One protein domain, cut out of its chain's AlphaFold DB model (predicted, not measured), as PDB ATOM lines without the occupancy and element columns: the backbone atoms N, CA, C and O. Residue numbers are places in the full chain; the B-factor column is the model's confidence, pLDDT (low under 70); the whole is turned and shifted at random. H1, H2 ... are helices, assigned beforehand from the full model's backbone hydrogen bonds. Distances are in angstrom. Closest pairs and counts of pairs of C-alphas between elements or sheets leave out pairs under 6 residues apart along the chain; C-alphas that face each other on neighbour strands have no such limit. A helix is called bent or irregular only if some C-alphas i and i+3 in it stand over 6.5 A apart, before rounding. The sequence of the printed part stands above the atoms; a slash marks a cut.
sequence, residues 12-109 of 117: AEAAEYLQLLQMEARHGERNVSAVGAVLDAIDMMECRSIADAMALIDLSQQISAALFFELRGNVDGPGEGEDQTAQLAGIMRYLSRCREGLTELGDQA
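What this domain is: This is residues 12 to 109 of the 117 residues of an uncharacterized protein of Rhizobium smilacinae (UniProt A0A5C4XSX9). What does the model look like at first sight? Two helical hairpins, a shorter one of H1 and H2 and a longer one of H3 and H4, stand as an open V: they meet where the first residues of H1, 12 to 15, touch H3, and they spread apart toward the turn of each hairpin. What is it made of? The printed part has 98 residues with four named helices, in the order H1, H2, H3, H4, and no named strand, and its class is all helix. How large and how dense is it? It is only just compact, close to loose, with a radius of gyration of the C-alphas of 15.0 A, and it spans 46 by 33 by 19 A.

How they stand to each other: How do the first two helices stand? H1, residues 12 to 26, and H2, residues 32 to 44, form a helical hairpin and touch, the closest C-alphas being those of Leu 18 and Val 35, 6.3 A apart. They run opposite ways at a shallow tilt of 15 degrees. What comes after them? H3, residues 50 to 70, touches H1 with residues 51 to 59 alone, and H1 touches it with residues 12 to 15 alone; the closest C-alphas are those of Ala 12 and Asp 52, 4.8 A apart. They run the same way at a shallow tilt of 31 degrees, while H2 and H3 are apart. Where is the last helix? H4, residues 81 to 107, forms a helical hairpin with H3, opposite ways at a shallow tilt of 17 degrees, and the closest C-alphas, those of Ala 53 and Cys 98, are 4.6 A apart. H4 and H2 are near each other, and H4 and H1 are apart. What do the backbones show? Each O i to N i+4 pair is within hydrogen-bond range in H1, H3 and H4, but 7 of 9 are in H2.

Where its parts are: Where does H1 begin? C-alpha 12 is at (-26.324, 29.385, -22.218), and H1 measures 21.3 A from first to last C-alpha. What of H2 and H3? H2 measures 19.9 A and is neither bent nor irregular, but only just: C-alphas 33 and 36 are 6.3 A apart. H3 begins with C-alpha 50 at (-30.528, 32.072, -30.011) and measures 30.3 A. Where does H4 end? The longest helix, 38.2 A, ends with C-alpha 107 at (-33.352, 27.599, -42.308).

The domain as a whole: How far does it reach? The two C-alphas farthest apart, those of Pro 78 and Ala 109, are 48.3 A from each other. Is there a cut or a long link? The printed part has no cut; the links H1 to H2 and H2 to H3 are tight, and H3 to H4 is short. Where is confidence low? The pLDDT is under 70 in residues 28 to 33, 68 to 85 and 108 to 109, and the mean of the printed part is 79.7.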
ATOM      1  N   ALA A  12     -25.978  28.217 -23.020       94.19
ATOM      2  CA  ALA A  12     -26.324  29.385 -22.218       94.19
ATOM      3  C   ALA A  12     -26.192  29.113 -20.709       94.19
ATOM      4  O   ALA A  12     -25.517  29.863 -20.010       94.19
ATOM      5  N   GLU A  13     -26.740  27.999 -20.223       94.19
ATOM      6  CA  GLU A  13     -26.634  27.597 -18.812       94.19
ATOM      7  C   GLU A  13     -25.177  27.355 -18.384       94.19
ATOM      8  O   GLU A  13     -24.735  27.829 -17.335       94.19
ATOM      9  N   ALA A  14     -24.399  26.658 -19.215       92.69
ATOM     10  CA  ALA A  14     -22.983  26.432 -18.943       92.69
ATOM     11  C   ALA A  14     -22.193  27.754 -18.893       92.69
ATOM     12  O   ALA A  14     -21.325  27.937 -18.036       92.69
ATOM     13  N   ALA A  15     -22.507  28.700 -19.783       91.88
ATOM     14  CA  ALA A  15     -21.886  30.018 -19.818       91.88
ATOM     15  C   ALA A  15     -22.260  30.874 -18.595       91.88
ATOM     16  O   ALA A  15     -21.392  31.551 -18.044       91.88
ATOM     17  N   GLU A  16     -23.507  30.818 -18.125       91.75
ATOM     18  CA  GLU A  16     -23.932  31.469 -16.878       91.75
ATOM     19  C   GLU A  16     -23.155  30.927 -15.673       91.75
ATOM     20  O   GLU A  16     -22.633  31.696 -14.860       91.75
ATOM     21  N   TYR A  17     -22.991  29.606 -15.588       91.62
ATOM     22  CA  TYR A  17     -22.185  28.998 -14.533       91.62
ATOM     23  C   TYR A  17     -20.704  29.397 -14.634       91.62
ATOM     24  O   TYR A  17     -20.058  29.660 -13.619       91.62
ATOM     25  N   LEU A  18     -20.163  29.529 -15.849       89.31
ATOM     26  CA  LEU A  18     -18.809  30.048 -16.048       89.31
ATOM     27  C   LEU A  18     -18.661  31.482 -15.513       89.31
ATOM     28  O   LEU A  18     -17.660  31.795 -14.867       89.31
ATOM     29  N   GLN A  19     -19.652  32.346 -15.746       87.94
ATOM     30  CA  GLN A  19     -19.658  33.712 -15.216       87.94
ATOM     31  C   GLN A  19     -19.720  33.726 -13.683       87.94
ATOM     32  O   GLN A  19     -19.016  34.520 -13.052       87.94
ATOM     33  N   LEU A  20     -20.494  32.820 -13.079       87.50
ATOM     34  CA  LEU A  20     -20.538  32.649 -11.626       87.50
ATOM     35  C   LEU A  20     -19.158  32.276 -11.067       87.50
ATOM     36  O   LEU A  20     -18.667  32.943 -10.157       87.50
ATOM     37  N   LEU A  21     -18.486  31.289 -11.669       85.94
ATOM     38  CA  LEU A  21     -17.131  30.886 -11.271       85.94
ATOM     39  C   LEU A  21     -16.121  32.037 -11.387       85.94
ATOM     40  O   LEU A  21     -15.245  32.200 -10.535       85.94
ATOM     41  N   GLN A  22     -16.228  32.856 -12.437       81.38
ATOM     42  CA  GLN A  22     -15.381  34.040 -12.596       81.38
ATOM     43  C   GLN A  22     -15.656  35.092 -11.512       81.38
ATOM     44  O   GLN A  22     -14.724  35.751 -11.045       81.38
ATOM     45  N   MET A  23     -16.917  35.261 -11.105       82.50
ATOM     46  CA  MET A  23     -17.297  36.164 -10.021       82.50
ATOM     47  C   MET A  23     -16.722  35.682  -8.683       82.50
ATOM     48  O   MET A  23     -16.061  36.458  -7.992       82.50
ATOM     49  N   GLU A  24     -16.883  34.401  -8.352       82.31
ATOM     50  CA  GLU A  24     -16.319  33.775  -7.145       82.31
ATOM     51  C   GLU A  24     -14.790  33.929  -7.081       82.31
ATOM     52  O   GLU A  24     -14.240  34.350  -6.056       82.31
ATOM     53  N   ALA A  25     -14.101  33.724  -8.211       79.19
ATOM     54  CA  ALA A  25     -12.656  33.918  -8.312       79.19
ATOM     55  C   ALA A  25     -12.218  35.360  -7.995       79.19
ATOM     56  O   ALA A  25     -11.184  35.563  -7.351       79.19
ATOM     57  N   ARG A  26     -13.006  36.370  -8.393       74.94
ATOM     58  CA  ARG A  26     -12.745  37.787  -8.065       74.94
ATOM     59  C   ARG A  26     -12.966  38.099  -6.585       74.94
ATOM     60  O   ARG A  26     -12.304  38.988  -6.056       74.94
ATOM     61  N   HIS A  27     -13.848  37.360  -5.917       78.69
ATOM     62  CA  HIS A  27     -14.112  37.486  -4.481       78.69
ATOM     63  C   HIS A  27     -13.156  36.665  -3.597       78.69
ATOM     64  O   HIS A  27     -13.269  36.702  -2.375       78.69
ATOM     65  N   GLY A  28     -12.162  35.996  -4.194       69.81
ATOM     66  CA  GLY A  28     -11.110  35.274  -3.477       69.81
ATOM     67  C   GLY A  28     -11.385  33.783  -3.272       69.81
ATOM     68  O   GLY A  28     -10.525  33.087  -2.730       69.81
ATOM     69  N   GLU A  29     -12.520  33.268  -3.751       66.00
ATOM     70  CA  GLU A  29     -12.821  31.837  -3.755       66.00
ATOM     71  C   GLU A  29     -12.217  31.190  -5.007       66.00
ATOM     72  O   GLU A  29     -12.643  31.412  -6.138       66.00
ATOM     73  N   ARG A  30     -11.141  30.413  -4.839       56.94
ATOM     74  CA  ARG A  30     -10.429  29.807  -5.976       56.94
ATOM     75  C   ARG A  30     -11.050  28.475  -6.372       56.94
ATOM     76  O   ARG A  30     -10.534  27.426  -5.996       56.94
ATOM     77  N   ASN A  31     -12.069  28.518  -7.225       62.44
ATOM     78  CA  ASN A  31     -12.591  27.331  -7.909       62.44
ATOM     79  C   ASN A  31     -12.129  27.248  -9.382       62.44
ATOM     80  O   ASN A  31     -12.864  26.855 -10.284       62.44
ATOM     81  N   VAL A  32     -10.866  27.621  -9.638       62.75
ATOM     82  CA  VAL A  32     -10.258  27.699 -10.986       62.75
ATOM     83  C   VAL A  32     -10.291  26.351 -11.722       62.75
ATOM     84  O   VAL A  32     -10.380  26.315 -12.946       62.75
ATOM     85  N   SER A  33     -10.292  25.228 -10.997       68.81
ATOM     86  CA  SER A  33     -10.388  23.890 -11.593       68.81
ATOM     87  C   SER A  33     -11.723  23.609 -12.291       68.81
ATOM     88  O   SER A  33     -11.777  22.701 -13.117       68.81
ATOM     89  N   ALA A  34     -12.786  24.358 -11.979       78.06
ATOM     90  CA  ALA A  34     -14.096  24.186 -12.602       78.06
ATOM     91  C   ALA A  34     -14.216  24.902 -13.957       78.06
ATOM     92  O   ALA A  34     -14.949  24.431 -14.818       78.06
ATOM     93  N   VAL A  35     -13.441  25.969 -14.192       83.94
ATOM     94  CA  VAL A  35     -13.473  26.752 -15.443       83.94
ATOM     95  C   VAL A  35     -13.164  25.883 -16.664       83.94
ATOM     96  O   VAL A  35     -13.930  25.877 -17.622       83.94
ATOM     97  N   GLY A  36     -12.082  25.097 -16.612       83.81
ATOM     98  CA  GLY A  36     -11.705  24.212 -17.721       83.81
ATOM     99  C   GLY A  36     -12.762  23.144 -18.013       83.81
ATOM    100  O   GLY A  36     -13.103  22.920 -19.166       83.81
ATOM    101  N   ALA A  37     -13.350  22.551 -16.970       86.75
ATOM    102  CA  ALA A  37     -14.389  21.532 -17.128       86.75
ATOM    103  C   ALA A  37     -15.676  22.088 -17.765       86.75
ATOM    104  O   ALA A  37     -16.342  21.383 -18.518       86.75
ATOM    105  N   VAL A  38     -16.021  23.345 -17.478       90.00
ATOM    106  CA  VAL A  38     -17.184  24.016 -18.076       90.00
ATOM    107  C   VAL A  38     -16.932  24.346 -19.545       90.00
ATOM    108  O   VAL A  38     -17.814  24.131 -20.369       90.00
ATOM    109  N   LEU A  39     -15.726  24.805 -19.895       89.00
ATOM    110  CA  LEU A  39     -15.345  25.038 -21.293       89.00
ATOM    111  C   LEU A  39     -15.339  23.734 -22.103       89.00
ATOM    112  O   LEU A  39     -15.893  23.702 -23.199       89.00
ATOM    113  N   ASP A  40     -14.802  22.648 -21.537       89.38
ATOM    114  CA  ASP A  40     -14.853  21.317 -22.149       89.38
ATOM    115  C   ASP A  40     -16.304  20.855 -22.368       89.38
ATOM    116  O   ASP A  40     -16.627  20.291 -23.413       89.38
ATOM    117  N   ALA A  41     -17.198  21.114 -21.405       89.56
ATOM    118  CA  ALA A  41     -18.618  20.805 -21.545       89.56
ATOM    119  C   ALA A  41     -19.265  21.627 -22.670       89.56
ATOM    120  O   ALA A  41     -19.930  21.057 -23.533       89.56
ATOM    121  N   ILE A  42     -19.008  22.941 -22.725       91.50
ATOM    122  CA  ILE A  42     -19.489  23.823 -23.800       91.50
ATOM    123  C   ILE A  42     -19.009  23.328 -25.166       91.50
ATOM    124  O   ILE A  42     -19.769  23.393 -26.132       91.50
ATOM    125  N   ASP A  43     -17.780  22.826 -25.273       89.06
ATOM    126  CA  ASP A  43     -17.214  22.288 -26.515       89.06
ATOM    127  C   ASP A  43     -17.916  21.015 -27.011       89.06
ATOM    128  O   ASP A  43     -17.929  20.767 -28.217       89.06
ATOM    129  N   MET A  44     -18.542  20.242 -26.121       89.75
ATOM    130  CA  MET A  44     -19.291  19.028 -26.476       89.75
ATOM    131  C   MET A  44     -20.766  19.281 -26.824       89.75
ATOM    132  O   MET A  44     -21.446  18.369 -27.289       89.75
ATOM    133  N   MET A  45     -21.279  20.491 -26.592       91.12
ATOM    134  CA  MET A  45     -22.690  20.828 -26.805       91.12
ATOM    135  C   MET A  45     -22.961  21.345 -28.224       91.12
ATOM    136  O   MET A  45     -22.097  21.910 -28.887       91.12
ATOM    137  N   GLU A  46     -24.195  21.216 -28.694       91.25
ATOM    138  CA  GLU A  46     -24.642  21.834 -29.948       91.25
ATOM    139  C   GLU A  46     -25.301  23.187 -29.665       91.25
ATOM    140  O   GLU A  46     -25.975  23.359 -28.650       91.25
ATOM    141  N   CYS A  47     -25.135  24.151 -30.572       92.56
ATOM    142  CA  CYS A  47     -25.831  25.434 -30.489       92.56
ATOM    143  C   CYS A  47     -27.266  25.258 -30.993       92.56
ATOM    144  O   CYS A  47     -27.480  25.157 -32.196       92.56
ATOM    145  N   ARG A  48     -28.249  25.216 -30.087       91.25
ATOM    146  CA  ARG A  48     -29.641  24.855 -30.424       91.25
ATOM    147  C   ARG A  48     -30.627  26.009 -30.312       91.25
ATOM    148  O   ARG A  48     -31.797  25.857 -30.651       91.25
ATOM    149  N   SER A  49     -30.184  27.156 -29.814       92.94
ATOM    150  CA  SER A  49     -31.040  28.311 -29.575       92.94
ATOM    151  C   SER A  49     -30.312  29.628 -29.829       92.94
ATOM    152  O   SER A  49     -29.083  29.693 -29.870       92.94
ATOM    153  N   ILE A  50     -31.083  30.711 -29.954       91.19
ATOM    154  CA  ILE A  50     -30.528  32.072 -30.011       91.19
ATOM    155  C   ILE A  50     -29.769  32.397 -28.715       91.19
ATOM    156  O   ILE A  50     -28.735  33.051 -28.768       91.19
ATOM    157  N   ALA A  51     -30.243  31.909 -27.563       91.75
ATOM    158  CA  ALA A  51     -29.565  32.103 -26.283       91.75
ATOM    159  C   ALA A  51     -28.177  31.440 -26.268       91.75
ATOM    160  O   ALA A  51     -27.211  32.065 -25.840       91.75
ATOM    161  N   ASP A  52     -28.053  30.225 -26.812       92.94
ATOM    162  CA  ASP A  52     -26.759  29.547 -26.967       92.94
ATOM    163  C   ASP A  52     -25.821  30.326 -27.894       92.94
ATOM    164  O   ASP A  52     -24.643  30.506 -27.590       92.94
ATOM    165  N   ALA A  53     -26.348  30.832 -29.013       90.19
ATOM    166  CA  ALA A  53     -25.583  31.639 -29.955       90.19
ATOM    167  C   ALA A  53     -25.061  32.931 -29.301       90.19
ATOM    168  O   ALA A  53     -23.885  33.268 -29.447       90.19
ATOM    169  N   MET A  54     -25.908  33.626 -28.536       91.06
ATOM    170  CA  MET A  54     -25.511  34.814 -27.776       91.06
ATOM    171  C   MET A  54     -24.455  34.481 -26.717       91.06
ATOM    172  O   MET A  54     -23.445  35.174 -26.637       91.06
ATOM    173  N   ALA A  55     -24.624  33.381 -25.981       92.94
ATOM    174  CA  ALA A  55     -23.644  32.928 -25.001       92.94
ATOM    175  C   ALA A  55     -22.271  32.638 -25.640       92.94
ATOM    176  O   ALA A  55     -21.240  33.038 -25.102       92.94
ATOM    177  N   LEU A  56     -22.235  32.010 -26.821       92.12
ATOM    178  CA  LEU A  56     -20.993  31.779 -27.571       92.12
ATOM    179  C   LEU A  56     -20.325  33.084 -28.038       92.12
ATOM    180  O   LEU A  56     -19.094  33.186 -28.012       92.12
ATOM    181  N   ILE A  57     -21.108  34.087 -28.449       91.75
ATOM    182  CA  ILE A  57     -20.591  35.422 -28.794       91.75
ATOM    183  C   ILE A  57     -19.975  36.083 -27.560       91.75
ATOM    184  O   ILE A  57     -18.839  36.556 -27.632       91.75
ATOM    185  N   ASP A  58     -20.682  36.075 -26.433       91.50
ATOM    186  CA  ASP A  58     -20.216  36.692 -25.191       91.50
ATOM    187  C   ASP A  58     -18.918  36.037 -24.702       91.50
ATOM    188  O   ASP A  58     -17.957  36.732 -24.364       91.50
ATOM    189  N   LEU A  59     -18.832  34.703 -24.749       88.88
ATOM    190  CA  LEU A  59     -17.606  33.965 -24.433       88.88
ATOM    191  C   LEU A  59     -16.446  34.359 -25.356       88.88
ATOM    192  O   LEU A  59     -15.333  34.604 -24.888       88.88
ATOM    193  N   SER A  60     -16.705  34.484 -26.660       88.56
ATOM    194  CA  SER A  60     -15.702  34.919 -27.640       88.56
ATOM    195  C   SER A  60     -15.172  36.320 -27.327       88.56
ATOM    196  O   SER A  60     -13.966  36.565 -27.392       88.56
ATOM    197  N   GLN A  61     -16.062  37.246 -26.961       85.31
ATOM    198  CA  GLN A  61     -15.693  38.611 -26.590       85.31
ATOM    199  C   GLN A  61     -14.888  38.652 -25.290       85.31
ATOM    200  O   GLN A  61     -13.905  39.387 -25.214       85.31
ATOM    201  N   GLN A  62     -15.257  37.849 -24.290       84.25
ATOM    202  CA  GLN A  62     -14.527  37.767 -23.025       84.25
ATOM    203  C   GLN A  62     -13.101  37.240 -23.214       84.25
ATOM    204  O   GLN A  62     -12.166  37.840 -22.685       84.25
ATOM    205  N   ILE A  63     -12.918  36.171 -23.999       81.94
ATOM    206  CA  ILE A  63     -11.586  35.626 -24.310       81.94
ATOM    207  C   ILE A  63     -10.759  36.664 -25.074       81.94
ATOM    208  O   ILE A  63      -9.608  36.912 -24.728       81.94
ATOM    209  N   SER A  64     -11.362  37.328 -26.063       80.69
ATOM    210  CA  SER A  64     -10.702  38.388 -26.832       80.69
ATOM    211  C   SER A  64     -10.266  39.567 -25.954       80.69
ATOM    212  O   SER A  64      -9.146  40.062 -26.073       80.69
ATOM    213  N   ALA A  65     -11.120  39.998 -25.020       78.38
ATOM    214  CA  ALA A  65     -10.793  41.059 -24.076       78.38
ATOM    215  C   ALA A  65      -9.668  40.641 -23.116       78.38
ATOM    216  O   ALA A  65      -8.749  41.426 -22.887       78.38
ATOM    217  N   ALA A  66      -9.712  39.414 -22.587       74.94
ATOM    218  CA  ALA A  66      -8.655  38.874 -21.735       74.94
ATOM    219  C   ALA A  66      -7.306  38.847 -22.470       74.94
ATOM    220  O   ALA A  66      -6.333  39.394 -21.952       74.94
ATOM    221  N   LEU A  67      -7.286  38.343 -23.709       72.75
ATOM    222  CA  LEU A  67      -6.112  38.350 -24.582       72.75
ATOM    223  C   LEU A  67      -5.578  39.777 -24.788       72.75
ATOM    224  O   LEU A  67      -4.390  40.029 -24.608       72.75
ATOM    225  N   PHE A  68      -6.440  40.749 -25.105       69.88
ATOM    226  CA  PHE A  68      -6.021  42.143 -25.290       69.88
ATOM    227  C   PHE A  68      -5.341  42.731 -24.040       69.88
ATOM    228  O   PHE A  68      -4.328  43.431 -24.153       69.88
ATOM    229  N   PHE A  69      -5.877  42.445 -22.848       69.62
ATOM    230  CA  PHE A  69      -5.300  42.909 -21.586       69.62
ATOM    231  C   PHE A  69      -3.994  42.194 -21.229       69.62
ATOM    232  O   PHE A  69      -3.051  42.866 -20.803       69.62
ATOM    233  N   GLU A  70      -3.918  40.874 -21.410       68.69
ATOM    234  CA  GLU A  70      -2.706  40.082 -21.157       68.69
ATOM    235  C   GLU A  70      -1.553  40.537 -22.048       68.69
ATOM    236  O   GLU A  70      -0.448  40.779 -21.561       68.69
ATOM    237  N   LEU A  71      -1.840  40.778 -23.325       63.81
ATOM    238  CA  LEU A  71      -0.859  41.268 -24.288       63.81
ATOM    239  C   LEU A  71      -0.514  42.751 -24.114       63.81
ATOM    240  O   LEU A  71       0.379  43.257 -24.786       63.81
ATOM    241  N   ARG A  72      -1.226  43.491 -23.252       62.31
ATOM    242  CA  ARG A  72      -1.139  44.962 -23.141       62.31
ATOM    243  C   ARG A  72      -1.209  45.690 -24.496       62.31
ATOM    244  O   ARG A  72      -0.644  46.772 -24.645       62.31
ATOM    245  N   GLY A  73      -1.887  45.103 -25.482       57.81
ATOM    246  CA  GLY A  73      -1.934  45.607 -26.858       57.81
ATOM    247  C   GLY A  73      -0.649  45.428 -27.684       57.81
ATOM    248  O   GLY A  73      -0.547  46.038 -28.744       57.81
ATOM    249  N   ASN A  74       0.317  44.620 -27.236       52.75
ATOM    250  CA  ASN A  74       1.581  44.348 -27.921       52.75
ATOM    251  C   ASN A  74       1.595  42.893 -28.427       52.75
ATOM    252  O   ASN A  74       1.519  41.966 -27.630       52.75
ATOM    253  N   VAL A  75       1.678  42.683 -29.744       53.81
ATOM    254  CA  VAL A  75       1.595  41.339 -30.368       53.81
ATOM    255  C   VAL A  75       2.986  40.768 -30.705       53.81
ATOM    256  O   VAL A  75       3.113  39.703 -31.298       53.81
ATOM    257  N   ASP A  76       4.060  41.448 -30.305       50.16
ATOM    258  CA  ASP A  76       5.406  41.166 -30.808       50.16
ATOM    259  C   ASP A  76       6.299  40.502 -29.748       50.16
ATOM    260  O   ASP A  76       7.077  41.159 -29.056       50.16
ATOM    261  N   GLY A  77       6.211  39.172 -29.652       51.81
ATOM    262  CA  GLY A  77       7.098  38.347 -28.830       51.81
ATOM    263  C   GLY A  77       7.396  36.992 -29.490       51.81
ATOM    264  O   GLY A  77       6.493  36.160 -29.603       51.81
ATOM    265  N   PRO A  78       8.640  36.709 -29.933       44.69
ATOM    266  CA  PRO A  78       8.989  35.409 -30.499       44.69
ATOM    267  C   PRO A  78       9.001  34.352 -29.384       44.69
ATOM    268  O   PRO A  78       9.935  34.286 -28.589       44.69
ATOM    269  N   GLY A  79       7.935  33.549 -29.323       54.19
ATOM    270  CA  GLY A  79       7.711  32.508 -28.309       54.19
ATOM    271  C   GLY A  79       6.348  32.584 -27.610       54.19
ATOM    272  O   GLY A  79       5.912  31.589 -27.050       54.19
ATOM    273  N   GLU A  80       5.640  33.715 -27.706       53.94
ATOM    274  CA  GLU A  80       4.289  33.906 -27.135       53.94
ATOM    275  C   GLU A  80       3.165  33.526 -28.121       53.94
ATOM    276  O   GLU A  80       1.982  33.531 -27.782       53.94
ATOM    277  N   GLY A  81       3.530  33.163 -29.354       55.56
ATOM    278  CA  GLY A  81       2.582  32.893 -30.434       55.56
ATOM    279  C   GLY A  81       1.733  31.637 -30.239       55.56
ATOM    280  O   GLY A  81       0.629  31.595 -30.768       55.56
ATOM    281  N   GLU A  82       2.191  30.623 -29.500       60.69
ATOM    282  CA  GLU A  82       1.430  29.372 -29.322       60.69
ATOM    283  C   GLU A  82       0.191  29.577 -28.441       60.69
ATOM    284  O   GLU A  82      -0.911  29.197 -28.845       60.69
ATOM    285  N   ASP A  83       0.337  30.264 -27.306       67.31
ATOM    286  CA  ASP A  83      -0.781  30.576 -26.406       67.31
ATOM    287  C   ASP A  83      -1.763  31.555 -27.062       67.31
ATOM    288  O   ASP A  83      -2.977  31.343 -27.035       67.31
ATOM    289  N   GLN A  84      -1.251  32.580 -27.751       67.50
ATOM    290  CA  GLN A  84      -2.075  33.512 -28.525       67.50
ATOM    291  C   GLN A  84      -2.840  32.796 -29.650       67.50
ATOM    292  O   GLN A  84      -4.024  33.057 -29.866       67.50
ATOM    293  N   THR A  85      -2.191  31.857 -30.346       69.00
ATOM    294  CA  THR A  85      -2.818  31.049 -31.403       69.00
ATOM    295  C   THR A  85      -3.903  30.143 -30.829       69.00
ATOM    296  O   THR A  85      -4.975  30.032 -31.424       69.00
ATOM    297  N   ALA A  86      -3.678  29.528 -29.665       72.75
ATOM    298  CA  ALA A  86      -4.677  28.701 -28.993       72.75
ATOM    299  C   ALA A  86      -5.906  29.522 -28.558       72.75
ATOM    300  O   ALA A  86      -7.042  29.100 -28.783       72.75
ATOM    301  N   GLN A  87      -5.694  30.721 -28.007       75.25
ATOM    302  CA  GLN A  87      -6.780  31.624 -27.610       75.25
ATOM    303  C   GLN A  87      -7.566  32.153 -28.826       75.25
ATOM    304  O   GLN A  87      -8.799  32.120 -28.825       75.25
ATOM    305  N   LEU A  88      -6.879  32.552 -29.905       78.12
ATOM    306  CA  LEU A  88      -7.509  32.932 -31.178       78.12
ATOM    307  C   LEU A  88      -8.311  31.777 -31.790       78.12
ATOM    308  O   LEU A  88      -9.431  31.987 -32.263       78.12
ATOM    309  N   ALA A  89      -7.782  30.554 -31.740       79.44
ATOM    310  CA  ALA A  89      -8.497  29.367 -32.192       79.44
ATOM    311  C   ALA A  89      -9.781  29.127 -31.379       79.44
ATOM    312  O   ALA A  89     -10.797  28.737 -31.956       79.44
ATOM    313  N   GLY A  90      -9.768  29.408 -30.071       81.75
ATOM    314  CA  GLY A  90     -10.960  29.376 -29.216       81.75
ATOM    315  C   GLY A  90     -12.026  30.387 -29.648       81.75
ATOM    316  O   GLY A  90     -13.180  30.017 -29.863       81.75
ATOM    317  N   ILE A  91     -11.631  31.644 -29.879       84.56
ATOM    318  CA  ILE A  91     -12.530  32.703 -30.378       84.56
ATOM    319  C   ILE A  91     -13.157  32.291 -31.718       84.56
ATOM    320  O   ILE A  91     -14.377  32.318 -31.883       84.56
ATOM    321  N   MET A  92     -12.334  31.868 -32.683       84.38
ATOM    322  CA  MET A  92     -12.811  31.461 -34.010       84.38
ATOM    323  C   MET A  92     -13.748  30.250 -33.950       84.38
ATOM    324  O   MET A  92     -14.709  30.181 -34.722       84.38
ATOM    325  N   ARG A  93     -13.498  29.311 -33.029       88.38
ATOM    326  CA  ARG A  93     -14.347  28.135 -32.800       88.38
ATOM    327  C   ARG A  93     -15.741  28.548 -32.338       88.38
ATOM    328  O   ARG A  93     -16.723  28.120 -32.941       88.38
ATOM    329  N   TYR A  94     -15.844  29.388 -31.311       90.06
ATOM    330  CA  TYR A  94     -17.141  29.798 -30.768       90.06
ATOM    331  C   TYR A  94     -17.939  30.670 -31.737       90.06
ATOM    332  O   TYR A  94     -19.139  30.447 -31.907       90.06
ATOM    333  N   LEU A  95     -17.280  31.573 -32.466       88.88
ATOM    334  CA  LEU A  95     -17.934  32.348 -33.523       88.88
ATOM    335  C   LEU A  95     -18.440  31.463 -34.671       88.88
ATOM    336  O   LEU A  95     -19.549  31.675 -35.162       88.88
ATOM    337  N   SER A  96     -17.669  30.450 -35.081       89.56
ATOM    338  CA  SER A  96     -18.101  29.496 -36.118       89.56
ATOM    339  C   SER A  96     -19.338  28.715 -35.679       89.56
ATOM    340  O   SER A  96     -20.317  28.669 -36.421       89.56
ATOM    341  N   ARG A  97     -19.339  28.203 -34.441       92.94
ATOM    342  CA  ARG A  97     -20.474  27.468 -33.861       92.94
ATOM    343  C   ARG A  97     -21.725  28.332 -33.725       92.94
ATOM    344  O   ARG A  97     -22.822  27.872 -34.025       92.94
ATOM    345  N   CYS A  98     -21.567  29.594 -33.322       89.00
ATOM    346  CA  CYS A  98     -22.668  30.552 -33.298       89.00
ATOM    347  C   CYS A  98     -23.255  30.763 -34.700       89.00
ATOM    348  O   CYS A  98     -24.472  30.728 -34.870       89.00
ATOM    349  N   ARG A  99     -22.403  30.975 -35.711       90.00
ATOM    350  CA  ARG A  99     -22.845  31.184 -37.095       90.00
ATOM    351  C   ARG A  99     -23.594  29.968 -37.638       90.00
ATOM    352  O   ARG A  99     -24.628  30.141 -38.275       90.00
ATOM    353  N   GLU A 100     -23.071  28.769 -37.409       89.25
ATOM    354  CA  GLU A 100     -23.696  27.508 -37.827       89.25
ATOM    355  C   GLU A 100     -25.068  27.342 -37.171       89.25
ATOM    356  O   GLU A 100     -26.063  27.239 -37.886       89.25
ATOM    357  N   GLY A 101     -25.153  27.479 -35.844       85.25
ATOM    358  CA  GLY A 101     -26.428  27.393 -35.128       85.25
ATOM    359  C   GLY A 101     -27.455  28.432 -35.596       85.25
ATOM    360  O   GLY A 101     -28.616  28.100 -35.813       85.25
ATOM    361  N   LEU A 102     -27.047  29.685 -35.827       86.62
ATOM    362  CA  LEU A 102     -27.953  30.718 -36.349       86.62
ATOM    363  C   LEU A 102     -28.421  30.437 -37.783       86.62
ATOM    364  O   LEU A 102     -29.557  30.766 -38.121       86.62
ATOM    365  N   THR A 103     -27.567  29.838 -38.616       86.56
ATOM    366  CA  THR A 103     -27.933  29.452 -39.987       86.56
ATOM    367  C   THR A 103     -28.988  28.351 -39.954       86.56
ATOM    368  O   THR A 103     -30.040  28.494 -40.567       86.56
ATOM    369  N   GLU A 104     -28.762  27.307 -39.155       85.44
ATOM    370  CA  GLU A 104     -29.703  26.194 -38.996       85.44
ATOM    371  C   GLU A 104     -31.047  26.644 -38.411       85.44
ATOM    372  O   GLU A 104     -32.100  26.193 -38.859       85.44
ATOM    373  N   LEU A 105     -31.031  27.564 -37.442       84.56
ATOM    374  CA  LEU A 105     -32.247  28.154 -36.879       84.56
ATOM    375  C   LEU A 105     -33.001  29.015 -37.903       84.56
ATOM    376  O   LEU A 105     -34.232  29.014 -37.918       84.56
ATOM    377  N   GLY A 106     -32.274  29.738 -38.760       77.19
ATOM    378  CA  GLY A 106     -32.845  30.525 -39.851       77.19
ATOM    379  C   GLY A 106     -33.488  29.657 -40.935       77.19
ATOM    380  O   GLY A 106     -34.596  29.958 -41.371       77.19
ATOM    381  N   ASP A 107     -32.842  28.552 -41.310       77.06
ATOM    382  CA  ASP A 107     -33.352  27.599 -42.308       77.06
ATOM    383  C   ASP A 107     -34.591  26.829 -41.816       77.06
ATOM    384  O   ASP A 107     -35.415  26.379 -42.614       77.06
ATOM    385  N   GLN A 108     -34.751  26.694 -40.497       69.38
ATOM    386  CA  GLN A 108     -35.927  26.087 -39.867       69.38
ATOM    387  C   GLN A 108     -37.103  27.063 -39.700       69.38
ATOM    388  O   GLN A 108     -38.220  26.627 -39.398       69.38
ATOM    389  N   ALA A 109     -36.897  28.370 -39.896       61.31
ATOM    390  CA  ALA A 109     -37.975  29.347 -39.822       61.31
ATOM    391  C   ALA A 109     -38.898  29.211 -41.050       61.31
ATOM    392  O   ALA A 109     -38.420  29.193 -42.187       61.31
TER     393      ALA A 109